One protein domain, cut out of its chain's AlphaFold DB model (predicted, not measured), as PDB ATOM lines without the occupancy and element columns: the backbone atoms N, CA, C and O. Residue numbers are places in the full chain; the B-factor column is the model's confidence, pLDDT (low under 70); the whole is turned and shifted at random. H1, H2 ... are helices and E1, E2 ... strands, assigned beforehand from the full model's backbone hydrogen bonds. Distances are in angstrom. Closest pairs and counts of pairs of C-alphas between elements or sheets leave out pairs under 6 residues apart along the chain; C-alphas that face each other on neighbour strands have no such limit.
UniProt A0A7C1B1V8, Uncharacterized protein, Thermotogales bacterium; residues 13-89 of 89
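AT A GLANCE: This is residues 13 to 89 of the 89 residues of an uncharacterized protein of Thermotogales bacterium (UniProt A0A7C1B1V8). Two small lobes are joined by a thin bridge, residues 42 to 45: one is the three-stranded sheet E2, E1, E3 with the loop 24 to 34, the other holds H1, the hairpin E4 and E5 and the loop 68 to 83. The 77 printed residues run E1 E2 E3 H1 E4 E5, mixed in class, with 33 in named elements. The whole is extended, radius of gyration of the C-alphas 18.8 A, spanning 58 by 27 by 17 A.

IN THESE COORDINATES: E1, residues 13 to 18, is 16.8 A long from C-alpha 13 at (-24.205, 6.900, -35.169). E2 is residues 21 to 23, 6.3 A, and E3 residues 35 to 41, 19.8 A. H1, residues 46 to 52, is 11.2 A; E4, residues 63 to 67, 13.6 A; E5, residues 84 to 88, 13.3 A, ending at (-53.740, 9.780, -47.141).

HOW THE PARTS SIT: E1 and E3 are antiparallel at 157 degrees, with N 15 and O 38 2.9 A apart. E2 and E1 meet only at a point, C-alphas 22 and 17 facing each other at 4.4 A. H1 is not on this sheet; 0 of its 3 O i to N i+4 pairs are within hydrogen-bond range, but 4 of 4 O i to N i+3 pairs are. The hairpin E4 and E5 is antiparallel at 164 degrees, with N 64 and O 87 2.9 A apart. E3 and E4 are apart.

THE WHOLE: The farthest C-alphas, Gly 32 and Met 89, are 58.2 A apart. The printed part has no cut. The links E2 to E3 and E4 to E5 are long. No printed residue is under 70 in pLDDT.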
ATOM      1  N   GLU A  13     -24.150   8.228 -35.770       93.44
ATOM      2  CA  GLU A  13     -24.205   6.900 -35.169       93.44
ATOM      3  C   GLU A  13     -22.847   6.591 -34.536       93.44
ATOM      4  O   GLU A  13     -21.827   7.186 -34.895       93.44
ATOM      5  N   TYR A  14     -22.845   5.659 -33.589       94.44
ATOM      6  CA  TYR A  14     -21.637   5.191 -32.924       94.44
ATOM      7  C   TYR A  14     -21.377   3.740 -33.311       94.44
ATOM      8  O   TYR A  14     -22.267   2.896 -33.209       94.44
ATOM      9  N   GLU A  15     -20.152   3.453 -33.731       96.00
ATOM     10  CA  GLU A  15     -19.659   2.093 -33.930       96.00
ATOM     11  C   GLU A  15     -18.767   1.735 -32.742       96.00
ATOM     12  O   GLU A  15     -17.817   2.456 -32.422       96.00
ATOM     13  N   VAL A  16     -19.105   0.642 -32.060       97.12
ATOM     14  CA  VAL A  16     -18.361   0.149 -30.899       97.12
ATOM     15  C   VAL A  16     -17.465  -0.993 -31.346       97.12
ATOM     16  O   VAL A  16     -17.896  -1.872 -32.092       97.12
ATOM     17  N   PHE A  17     -16.225  -0.985 -30.873       97.75
ATOM     18  CA  PHE A  17     -15.246  -2.030 -31.117       97.75
ATOM     19  C   PHE A  17     -14.705  -2.554 -29.788       97.75
ATOM     20  O   PHE A  17     -14.350  -1.768 -28.910       97.75
ATOM     21  N   MET A  18     -14.601  -3.874 -29.657       98.06
ATOM     22  CA  MET A  18     -13.916  -4.549 -28.558       98.06
ATOM     23  C   MET A  18     -12.700  -5.275 -29.124       98.06
ATOM     24  O   MET A  18     -12.830  -6.137 -29.987       98.06
ATOM     25  N   ASN A  19     -11.505  -4.907 -28.661       97.44
ATOM     26  CA  ASN A  19     -10.230  -5.458 -29.132       97.44
ATOM     27  C   ASN A  19     -10.035  -5.365 -30.663       97.44
ATOM     28  O   ASN A  19      -9.387  -6.214 -31.267       97.44
ATOM     29  N   GLY A  20     -10.585  -4.316 -31.284       97.19
ATOM     30  CA  GLY A  20     -10.477  -4.052 -32.723       97.19
ATOM     31  C   GLY A  20     -11.585  -4.661 -33.590       97.19
ATOM     32  O   GLY A  20     -11.655  -4.334 -34.773       97.19
ATOM     33  N   GLU A  21     -12.475  -5.480 -33.027       96.81
ATOM     34  CA  GLU A  21     -13.618  -6.066 -33.737       96.81
ATOM     35  C   GLU A  21     -14.925  -5.360 -33.372       96.81
ATOM     36  O   GLU A  21     -15.093  -4.924 -32.234       96.81
ATOM     37  N   THR A  22     -15.863  -5.248 -34.319       96.88
ATOM     38  CA  THR A  22     -17.177  -4.634 -34.069       96.88
ATOM     39  C   THR A  22     -17.921  -5.378 -32.961       96.88
ATOM     40  O   THR A  22     -18.093  -6.594 -33.030       96.88
ATOM     41  N   ALA A  23     -18.421  -4.638 -31.977       97.06
ATOM     42  CA  ALA A  23     -19.201  -5.153 -30.861       97.06
ATOM     43  C   ALA A  23     -20.588  -4.499 -30.817       97.06
ATOM     44  O   ALA A  23     -20.759  -3.326 -31.155       97.06
ATOM     45  N   SER A  24     -21.592  -5.262 -30.385       95.75
ATOM     46  CA  SER A  24     -22.903  -4.706 -30.034       95.75
ATOM     47  C   SER A  24     -22.887  -4.149 -28.607       95.75
ATOM     48  O   SER A  24     -22.036  -4.517 -27.799       95.75
ATOM     49  N   LEU A  25     -23.870  -3.312 -28.266       94.00
ATOM     50  CA  LEU A  25     -24.022  -2.790 -26.901       94.00
ATOM     51  C   LEU A  25     -24.344  -3.881 -25.866       94.00
ATOM     52  O   LEU A  25     -24.051  -3.700 -24.689       94.00
ATOM     53  N   ASP A  26     -24.897  -5.011 -26.310       96.31
ATOM     54  CA  ASP A  26     -25.211  -6.165 -25.460       96.31
ATOM     55  C   ASP A  26     -24.063  -7.187 -25.387       96.31
ATOM     56  O   ASP A  26     -24.192  -8.230 -24.744       96.31
ATOM     57  N   SER A  27     -22.946  -6.931 -26.077       95.94
ATOM     58  CA  SER A  27     -21.809  -7.850 -26.070       95.94
ATOM     59  C   SER A  27     -21.193  -7.920 -24.666       95.94
ATOM     60  O   SER A  27     -20.912  -6.877 -24.070       95.94
ATOM     61  N   PRO A  28     -20.950  -9.125 -24.116       96.38
ATOM     62  CA  PRO A  28     -20.292  -9.249 -22.826       96.38
ATOM     63  C   PRO A  28     -18.864  -8.708 -22.914       96.38
ATOM     64  O   PRO A  28     -18.117  -9.050 -23.830       96.38
ATOM     65  N   ILE A  29     -18.479  -7.894 -21.934       96.69
ATOM     66  CA  ILE A  29     -17.103  -7.413 -21.785       96.69
ATOM     67  C   ILE A  29     -16.290  -8.374 -20.913       96.69
ATOM     68  O   ILE A  29     -16.836  -9.116 -20.090       96.69
ATOM     69  N   HIS A  30     -14.974  -8.363 -21.085       93.75
ATOM     70  CA  HIS A  30     -14.048  -9.189 -20.312       93.75
ATOM     71  C   HIS A  30     -12.986  -8.308 -19.657       93.75
ATOM     72  O   HIS A  30     -12.719  -7.198 -20.122       93.75
ATOM     73  N   ASP A  31     -12.385  -8.801 -18.575       97.56
ATOM     74  CA  ASP A  31     -11.300  -8.083 -17.912       97.56
ATOM     75  C   ASP A  31     -10.148  -7.819 -18.894       97.56
ATOM     76  O   ASP A  31      -9.781  -8.681 -19.695       97.56
ATOM     77  N   GLY A  32      -9.625  -6.593 -18.874       97.31
ATOM     78  CA  GLY A  32      -8.582  -6.148 -19.800       97.31
ATOM     79  C   GLY A  32      -9.033  -5.858 -21.240       97.31
ATOM     80  O   GLY A  32      -8.177  -5.561 -22.072       97.31
ATOM     81  N   ALA A  33     -10.330  -5.915 -21.563       97.44
ATOM     82  CA  ALA A  33     -10.814  -5.567 -22.901       97.44
ATOM     83  C   ALA A  33     -10.565  -4.085 -23.244       97.44
ATOM     84  O   ALA A  33     -10.863  -3.187 -22.454       97.44
ATOM     85  N   PHE A  34     -10.068  -3.821 -24.455       98.06
ATOM     86  CA  PHE A  34      -9.943  -2.471 -25.002       98.06
ATOM     87  C   PHE A  34     -11.204  -2.110 -25.789       98.06
ATOM     88  O   PHE A  34     -11.527  -2.773 -26.777       98.06
ATOM     89  N   ILE A  35     -11.897  -1.054 -25.362       97.81
ATOM     90  CA  ILE A  35     -13.107  -0.558 -26.019       97.81
ATOM     91  C   ILE A  35     -12.786   0.724 -26.780       97.81
ATOM     92  O   ILE A  35     -12.295   1.695 -26.207       97.81
ATOM     93  N   GLU A  36     -13.108   0.732 -28.067       98.00
ATOM     94  CA  GLU A  36     -13.027   1.908 -28.924       98.00
ATOM     95  C   GLU A  36     -14.434   2.261 -29.416       98.00
ATOM     96  O   GLU A  36     -15.182   1.396 -29.862       98.00
ATOM     97  N   VAL A  37     -14.803   3.539 -29.336       97.19
ATOM     98  CA  VAL A  37     -16.077   4.045 -29.857       97.19
ATOM     99  C   VAL A  37     -15.769   5.080 -30.924       97.19
ATOM    100  O   VAL A  37     -15.073   6.061 -30.656       97.19
ATOM    101  N   LYS A  38     -16.278   4.865 -32.136       96.69
ATOM    102  CA  LYS A  38     -16.092   5.780 -33.266       96.69
ATOM    103  C   LYS A  38     -17.403   6.435 -33.638       96.69
ATOM    104  O   LYS A  38     -18.418   5.765 -33.805       96.69
ATOM    105  N   GLU A  39     -17.359   7.749 -33.812       96.19
ATOM    106  CA  GLU A  39     -18.453   8.490 -34.427       96.19
ATOM    107  C   GLU A  39     -18.459   8.274 -35.935       96.19
ATOM    108  O   GLU A  39     -17.437   8.413 -36.613       96.19
ATOM    109  N   ARG A  40     -19.646   8.010 -36.473       94.38
ATOM    110  CA  ARG A  40     -19.884   7.905 -37.902       94.38
ATOM    111  C   ARG A  40     -21.031   8.817 -38.301       94.38
ATOM    112  O   ARG A  40     -22.149   8.711 -37.802       94.38
ATOM    113  N   ARG A  41     -20.762   9.709 -39.257       93.94
ATOM    114  CA  ARG A  41     -21.819  10.488 -39.906       93.94
ATOM    115  C   ARG A  41     -22.633   9.591 -40.827       93.94
ATOM    116  O   ARG A  41     -22.068   8.831 -41.615       93.94
ATOM    117  N   ARG A  42     -23.951   9.741 -40.768       93.00
ATOM    118  CA  ARG A  42     -24.897   9.042 -41.637       93.00
ATOM    119  C   ARG A  42     -25.875  10.011 -42.281       93.00
ATOM    120  O   ARG A  42     -26.107  11.112 -41.786       93.00
ATOM    121  N   ASN A  43     -26.502   9.526 -43.342       93.38
ATOM    122  CA  ASN A  43     -27.588  10.207 -44.021       93.38
ATOM    123  C   ASN A  43     -28.895   9.462 -43.725       93.38
ATOM    124  O   ASN A  43     -28.995   8.295 -44.119       93.38
ATOM    125  N   PRO A  44     -29.873  10.091 -43.051       94.94
ATOM    126  CA  PRO A  44     -31.168   9.469 -42.812       94.94
ATOM    127  C   PRO A  44     -31.883   9.162 -44.129       94.94
ATOM    128  O   PRO A  44     -31.794   9.933 -45.088       94.94
ATOM    129  N   LYS A  45     -32.608   8.047 -44.177       95.62
ATOM    130  CA  LYS A  45     -33.461   7.685 -45.317       95.62
ATOM    131  C   LYS A  45     -34.912   8.069 -45.062       95.62
ATOM    132  O   LYS A  45     -35.354   8.097 -43.916       95.62
ATOM    133  N   LEU A  46     -35.675   8.285 -46.133       94.75
ATOM    134  CA  LEU A  46     -37.091   8.638 -46.050       94.75
ATOM    135  C   LEU A  46     -37.901   7.630 -45.229       94.75
ATOM    136  O   LEU A  46     -38.750   8.041 -44.454       94.75
ATOM    137  N   LEU A  47     -37.618   6.327 -45.329       93.19
ATOM    138  CA  LEU A  47     -38.310   5.299 -44.540       93.19
ATOM    139  C   LEU A  47     -38.280   5.567 -43.022       93.19
ATOM    140  O   LEU A  47     -39.200   5.200 -42.299       93.19
ATOM    141  N   GLU A  48     -37.241   6.228 -42.519       93.12
ATOM    142  CA  GLU A  48     -37.081   6.480 -41.088       93.12
ATOM    143  C   GLU A  48     -38.070   7.517 -40.539       93.12
ATOM    144  O   GLU A  48     -38.181   7.645 -39.319       93.12
ATOM    145  N   ILE A  49     -38.819   8.230 -41.395       92.44
ATOM    146  CA  ILE A  49     -39.877   9.145 -40.943       92.44
ATOM    147  C   ILE A  49     -40.956   8.422 -40.138       92.44
ATOM    148  O   ILE A  49     -41.564   9.037 -39.265       92.44
ATOM    149  N   PHE A  50     -41.172   7.127 -40.396       89.88
ATOM    150  CA  PHE A  50     -42.191   6.329 -39.719       89.88
ATOM    151  C   PHE A  50     -41.956   6.222 -38.210       89.88
ATOM    152  O   PHE A  50     -42.916   6.138 -37.457       89.88
ATOM    153  N   ASN A  51     -40.708   6.357 -37.749       90.75
ATOM    154  CA  ASN A  51     -40.384   6.408 -36.319       90.75
ATOM    155  C   ASN A  51     -40.877   7.690 -35.623       90.75
ATOM    156  O   ASN A  51     -40.819   7.792 -34.400       90.75
ATOM    157  N   TYR A  52     -41.303   8.693 -36.394       90.31
ATOM    158  CA  TYR A  52     -41.695  10.016 -35.906       90.31
ATOM    159  C   TYR A  52     -43.147  10.370 -36.237       90.31
ATOM    160  O   TYR A  52     -43.607  11.452 -35.856       90.31
ATOM    161  N   LEU A  53     -43.853   9.495 -36.956       85.19
ATOM    162  CA  LEU A  53     -45.276   9.646 -37.218       85.19
ATOM    163  C   LEU A  53     -46.073   9.075 -36.048       85.19
ATOM    164  O   LEU A  53     -45.814   7.971 -35.586       85.19
ATOM    165  N   ASP A  54     -47.065   9.837 -35.607       80.06
ATOM    166  CA  ASP A  54     -48.065   9.394 -34.633       80.06
ATOM    167  C   ASP A  54     -49.309   8.896 -35.388       80.06
ATOM    168  O   ASP A  54     -50.400   9.449 -35.277       80.06
ATOM    169  N   LEU A  55     -49.086   7.954 -36.309       75.94
ATOM    170  CA  LEU A  55     -50.078   7.429 -37.247       75.94
ATOM    171  C   LEU A  55     -49.825   5.935 -37.447       75.94
ATOM    172  O   LEU A  55     -48.722   5.546 -37.836       75.94
ATOM    173  N   ASP A  56     -50.853   5.113 -37.238       74.81
ATOM    174  CA  ASP A  56     -50.814   3.709 -37.639       74.81
ATOM    175  C   ASP A  56     -51.130   3.600 -39.134       74.81
ATOM    176  O   ASP A  56     -52.272   3.719 -39.576       74.81
ATOM    177  N   LEU A  57     -50.089   3.402 -39.938       71.94
ATOM    178  CA  LEU A  57     -50.235   3.248 -41.383       71.94
ATOM    179  C   LEU A  57     -50.823   1.896 -41.789       71.94
ATOM    180  O   LEU A  57     -51.221   1.748 -42.940       71.94
ATOM    181  N   GLY A  58     -50.919   0.929 -40.871       70.81
ATOM    182  CA  GLY A  58     -51.608  -0.336 -41.115       70.81
ATOM    183  C   GLY A  58     -53.106  -0.159 -41.381       70.81
ATOM    184  O   GLY A  58     -53.714  -1.009 -42.034       70.81
ATOM    185  N   GLU A  59     -53.694   0.954 -40.935       74.44
ATOM    186  CA  GLU A  59     -55.104   1.281 -41.171       74.44
ATOM    187  C   GLU A  59     -55.367   1.871 -42.569       74.44
ATOM    188  O   GLU A  59     -56.513   1.890 -43.027       74.44
ATOM    189  N   PHE A  60     -54.323   2.302 -43.287       77.00
ATOM    190  CA  PHE A  60     -54.448   2.989 -44.573       77.00
ATOM    191  C   PHE A  60     -53.891   2.137 -45.715       77.00
ATOM    192  O   PHE A  60     -52.735   1.719 -45.708       77.00
ATOM    193  N   LYS A  61     -54.723   1.884 -46.733       73.06
ATOM    194  CA  LYS A  61     -54.321   1.090 -47.907       73.06
ATOM    195  C   LYS A  61     -53.472   1.877 -48.896       73.06
ATOM    196  O   LYS A  61     -52.583   1.291 -49.504       73.06
ATOM    197  N   ASP A  62     -53.736   3.174 -49.019       85.19
ATOM    198  CA  ASP A  62     -53.123   4.040 -50.018       85.19
ATOM    199  C   ASP A  62     -52.721   5.378 -49.387       85.19
ATOM    200  O   ASP A  62     -53.511   6.056 -48.728       85.19
ATOM    201  N   TYR A  63     -51.459   5.752 -49.576       88.00
ATOM    202  CA  TYR A  63     -50.911   7.042 -49.176       88.00
ATOM    203  C   TYR A  63     -49.785   7.447 -50.131       88.00
ATOM    204  O   TYR A  63     -49.104   6.602 -50.719       88.00
ATOM    205  N   GLU A  64     -49.559   8.750 -50.271       90.62
ATOM    206  CA  GLU A  64     -48.424   9.304 -51.007       90.62
ATOM    207  C   GLU A  64     -47.496  10.069 -50.066       90.62
ATOM    208  O   GLU A  64     -47.938  10.838 -49.212       90.62
ATOM    209  N   ILE A  65     -46.188   9.870 -50.249       92.75
ATOM    210  CA  ILE A  65     -45.153  10.635 -49.558       92.75
ATOM    211  C   ILE A  65     -44.439  11.526 -50.567       92.75
ATOM    212  O   ILE A  65     -43.947  11.064 -51.607       92.75
ATOM    213  N   LYS A  66     -44.354  12.811 -50.233       95.88
ATOM    214  CA  LYS A  66     -43.637  13.826 -50.998       95.88
ATOM    215  C   LYS A  66     -42.487  14.385 -50.174       95.88
ATOM    216  O   LYS A  66     -42.644  14.639 -48.984       95.88
ATOM    217  N   VAL A  67     -41.357  14.631 -50.828       97.06
ATOM    218  CA  VAL A  67     -40.245  15.427 -50.298       97.06
ATOM    219  C   VAL A  67     -40.177  16.709 -51.115       97.06
ATOM    220  O   VAL A  67     -40.041  16.669 -52.341       97.06
ATOM    221  N   ASN A  68     -40.319  17.854 -50.453       96.88
ATOM    222  CA  ASN A  68     -40.368  19.180 -51.067       96.88
ATOM    223  C   ASN A  68     -41.392  19.244 -52.223       96.88
ATOM    224  O   ASN A  68     -41.097  19.718 -53.323       96.88
ATOM    225  N   GLY A  69     -42.583  18.675 -51.997       96.06
ATOM    226  CA  GLY A  69     -43.693  18.646 -52.958       96.06
ATOM    227  C   GLY A  69     -43.556  17.648 -54.115       96.06
ATOM    228  O   GLY A  69     -44.450  17.578 -54.956       96.06
ATOM    229  N   LYS A  70     -42.476  16.859 -54.181       96.50
ATOM    230  CA  LYS A  70     -42.260  15.847 -55.229       96.50
ATOM    231  C   LYS A  70     -42.396  14.444 -54.661       96.50
ATOM    232  O   LYS A  70     -41.872  14.178 -53.585       96.50
ATOM    233  N   ARG A  71     -43.045  13.540 -55.404       94.94
ATOM    234  CA  ARG A  71     -43.134  12.120 -55.039       94.94
ATOM    235  C   ARG A  71     -41.736  11.545 -54.806       94.94
ATOM    236  O   ARG A  71     -40.854  11.736 -55.645       94.94
ATOM    237  N   ALA A  72     -41.563  10.854 -53.687       94.31
ATOM    238  CA  ALA A  72     -40.276  10.324 -53.252       94.31
ATOM    239  C   ALA A  72     -40.287   8.790 -53.144       94.31
ATOM    240  O   ALA A  72     -41.342   8.160 -53.051       94.31
ATOM    241  N   SER A  73     -39.098   8.192 -53.168       92.94
ATOM    242  CA  SER A  73     -38.868   6.777 -52.873       92.94
ATOM    243  C   SER A  73     -38.489   6.590 -51.404       92.94
ATOM    244  O   SER A  73     -37.771   7.402 -50.827       92.94
ATOM    245  N   PHE A  74     -38.881   5.468 -50.794       90.69
ATOM    246  CA  PHE A  74     -38.529   5.139 -49.404       90.69
ATOM    247  C   PHE A  74     -37.016   5.096 -49.134       90.69
ATOM    248  O   PHE A  74     -36.576   5.261 -47.996       90.69
ATOM    249  N   THR A  75     -36.213   4.866 -50.173       93.88
ATOM    250  CA  THR A  75     -34.749   4.821 -50.085       93.88
ATOM    251  C   THR A  75     -34.076   6.180 -50.239       93.88
ATOM    252  O   THR A  75     -32.852   6.243 -50.123       93.88
ATOM    253  N   ASP A  76     -34.835   7.240 -50.527       96.25
ATOM    254  CA  ASP A  76     -34.277   8.568 -50.750       96.25
ATOM    255  C   ASP A  76     -33.586   9.086 -49.489       96.25
ATOM    256  O   ASP A  76     -34.042   8.879 -48.364       96.25
ATOM    257  N   ILE A  77     -32.450   9.748 -49.696       96.25
ATOM    258  CA  ILE A  77     -31.678  10.374 -48.626       96.25
ATOM    259  C   ILE A  77     -32.325  11.711 -48.270       96.25
ATOM    260  O   ILE A  77     -32.497  12.562 -49.142       96.25
ATOM    261  N   LEU A  78     -32.599  11.905 -46.983       95.38
ATOM    262  CA  LEU A  78     -33.079  13.164 -46.431       95.38
ATOM    263  C   LEU A  78     -31.920  14.121 -46.163       95.38
ATOM    264  O   LEU A  78     -30.837  13.724 -45.719       95.38
ATOM    265  N   LYS A  79     -32.174  15.401 -46.399       94.81
ATOM    266  CA  LYS A  79     -31.265  16.504 -46.105       94.81
ATOM    267  C   LYS A  79     -31.859  17.406 -45.037       94.81
ATOM    268  O   LYS A  79     -33.067  17.431 -44.800       94.81
ATOM    269  N   ASP A  80     -30.980  18.164 -44.391       94.12
ATOM    270  CA  ASP A  80     -31.425  19.199 -43.470       94.12
ATOM    271  C   ASP A  80     -32.320  20.211 -44.197       94.12
ATOM    272  O   ASP A  80     -32.044  20.602 -45.333       94.12
ATOM    273  N   GLY A  81     -33.409  20.596 -43.538       94.75
ATOM    274  CA  GLY A  81     -34.414  21.500 -44.094       94.75
ATOM    275  C   GLY A  81     -35.463  20.864 -45.014       94.75
ATOM    276  O   GLY A  81     -36.418  21.561 -45.343       94.75
ATOM    277  N   ASP A  82     -35.359  19.582 -45.384       96.94
ATOM    278  CA  ASP A  82     -36.377  18.942 -46.230       96.94
ATOM    279  C   ASP A  82     -37.770  18.980 -45.576       96.94
ATOM    280  O   ASP A  82     -37.939  18.735 -44.371       96.94
ATOM    281  N   GLU A  83     -38.784  19.272 -46.387       96.88
ATOM    282  CA  GLU A  83     -40.194  19.204 -46.022       96.88
ATOM    283  C   GLU A  83     -40.793  17.895 -46.531       96.88
ATOM    284  O   GLU A  83     -40.786  17.616 -47.729       96.88
ATOM    285  N   ILE A  84     -41.305  17.081 -45.613       95.81
ATOM    286  CA  ILE A  84     -41.946  15.810 -45.915       95.81
ATOM    287  C   ILE A  84     -43.442  15.941 -45.663       95.81
ATOM    288  O   ILE A  84     -43.861  16.310 -44.562       95.81
ATOM    289  N   THR A  85     -44.231  15.572 -46.667       94.38
ATOM    290  CA  THR A  85     -45.690  15.523 -46.581       94.38
ATOM    291  C   THR A  85     -46.153  14.102 -46.836       94.38
ATOM    292  O   THR A  85     -45.764  13.492 -47.832       94.38
ATOM    293  N   LEU A  86     -46.984  13.586 -45.937       91.31
ATOM    294  CA  LEU A  86     -47.730  12.352 -46.110       91.31
ATOM    295  C   LEU A  86     -49.204  12.707 -46.296       91.31
ATOM    296  O   LEU A  86     -49.814  13.313 -45.415       91.31
ATOM    297  N   GLU A  87     -49.752  12.326 -47.443       88.62
ATOM    298  CA  GLU A  87     -51.154  12.519 -47.806       88.62
ATOM    299  C   GLU A  87     -51.829  11.147 -47.883       88.62
ATOM    300  O   GLU A  87     -51.391  10.270 -48.629       88.62
ATOM    301  N   LEU A  88     -52.875  10.958 -47.081       86.38
ATOM    302  CA  LEU A  88     -53.740   9.780 -47.141       86.38
ATOM    303  C   LEU A  88     -54.684   9.921 -48.343       86.38
ATOM    304  O   LEU A  88     -55.152  11.033 -48.609       86.38
ATOM    305  N   MET A  89     -54.942   8.824 -49.059       78.44
ATOM    306  CA  MET A  89     -55.839   8.793 -50.225       78.44
ATOM    307  C   MET A  89     -57.233   8.265 -49.891       78.44
ATOM    308  O   MET A  89     -57.352   7.407 -48.987       78.44
TER     309      MET A  89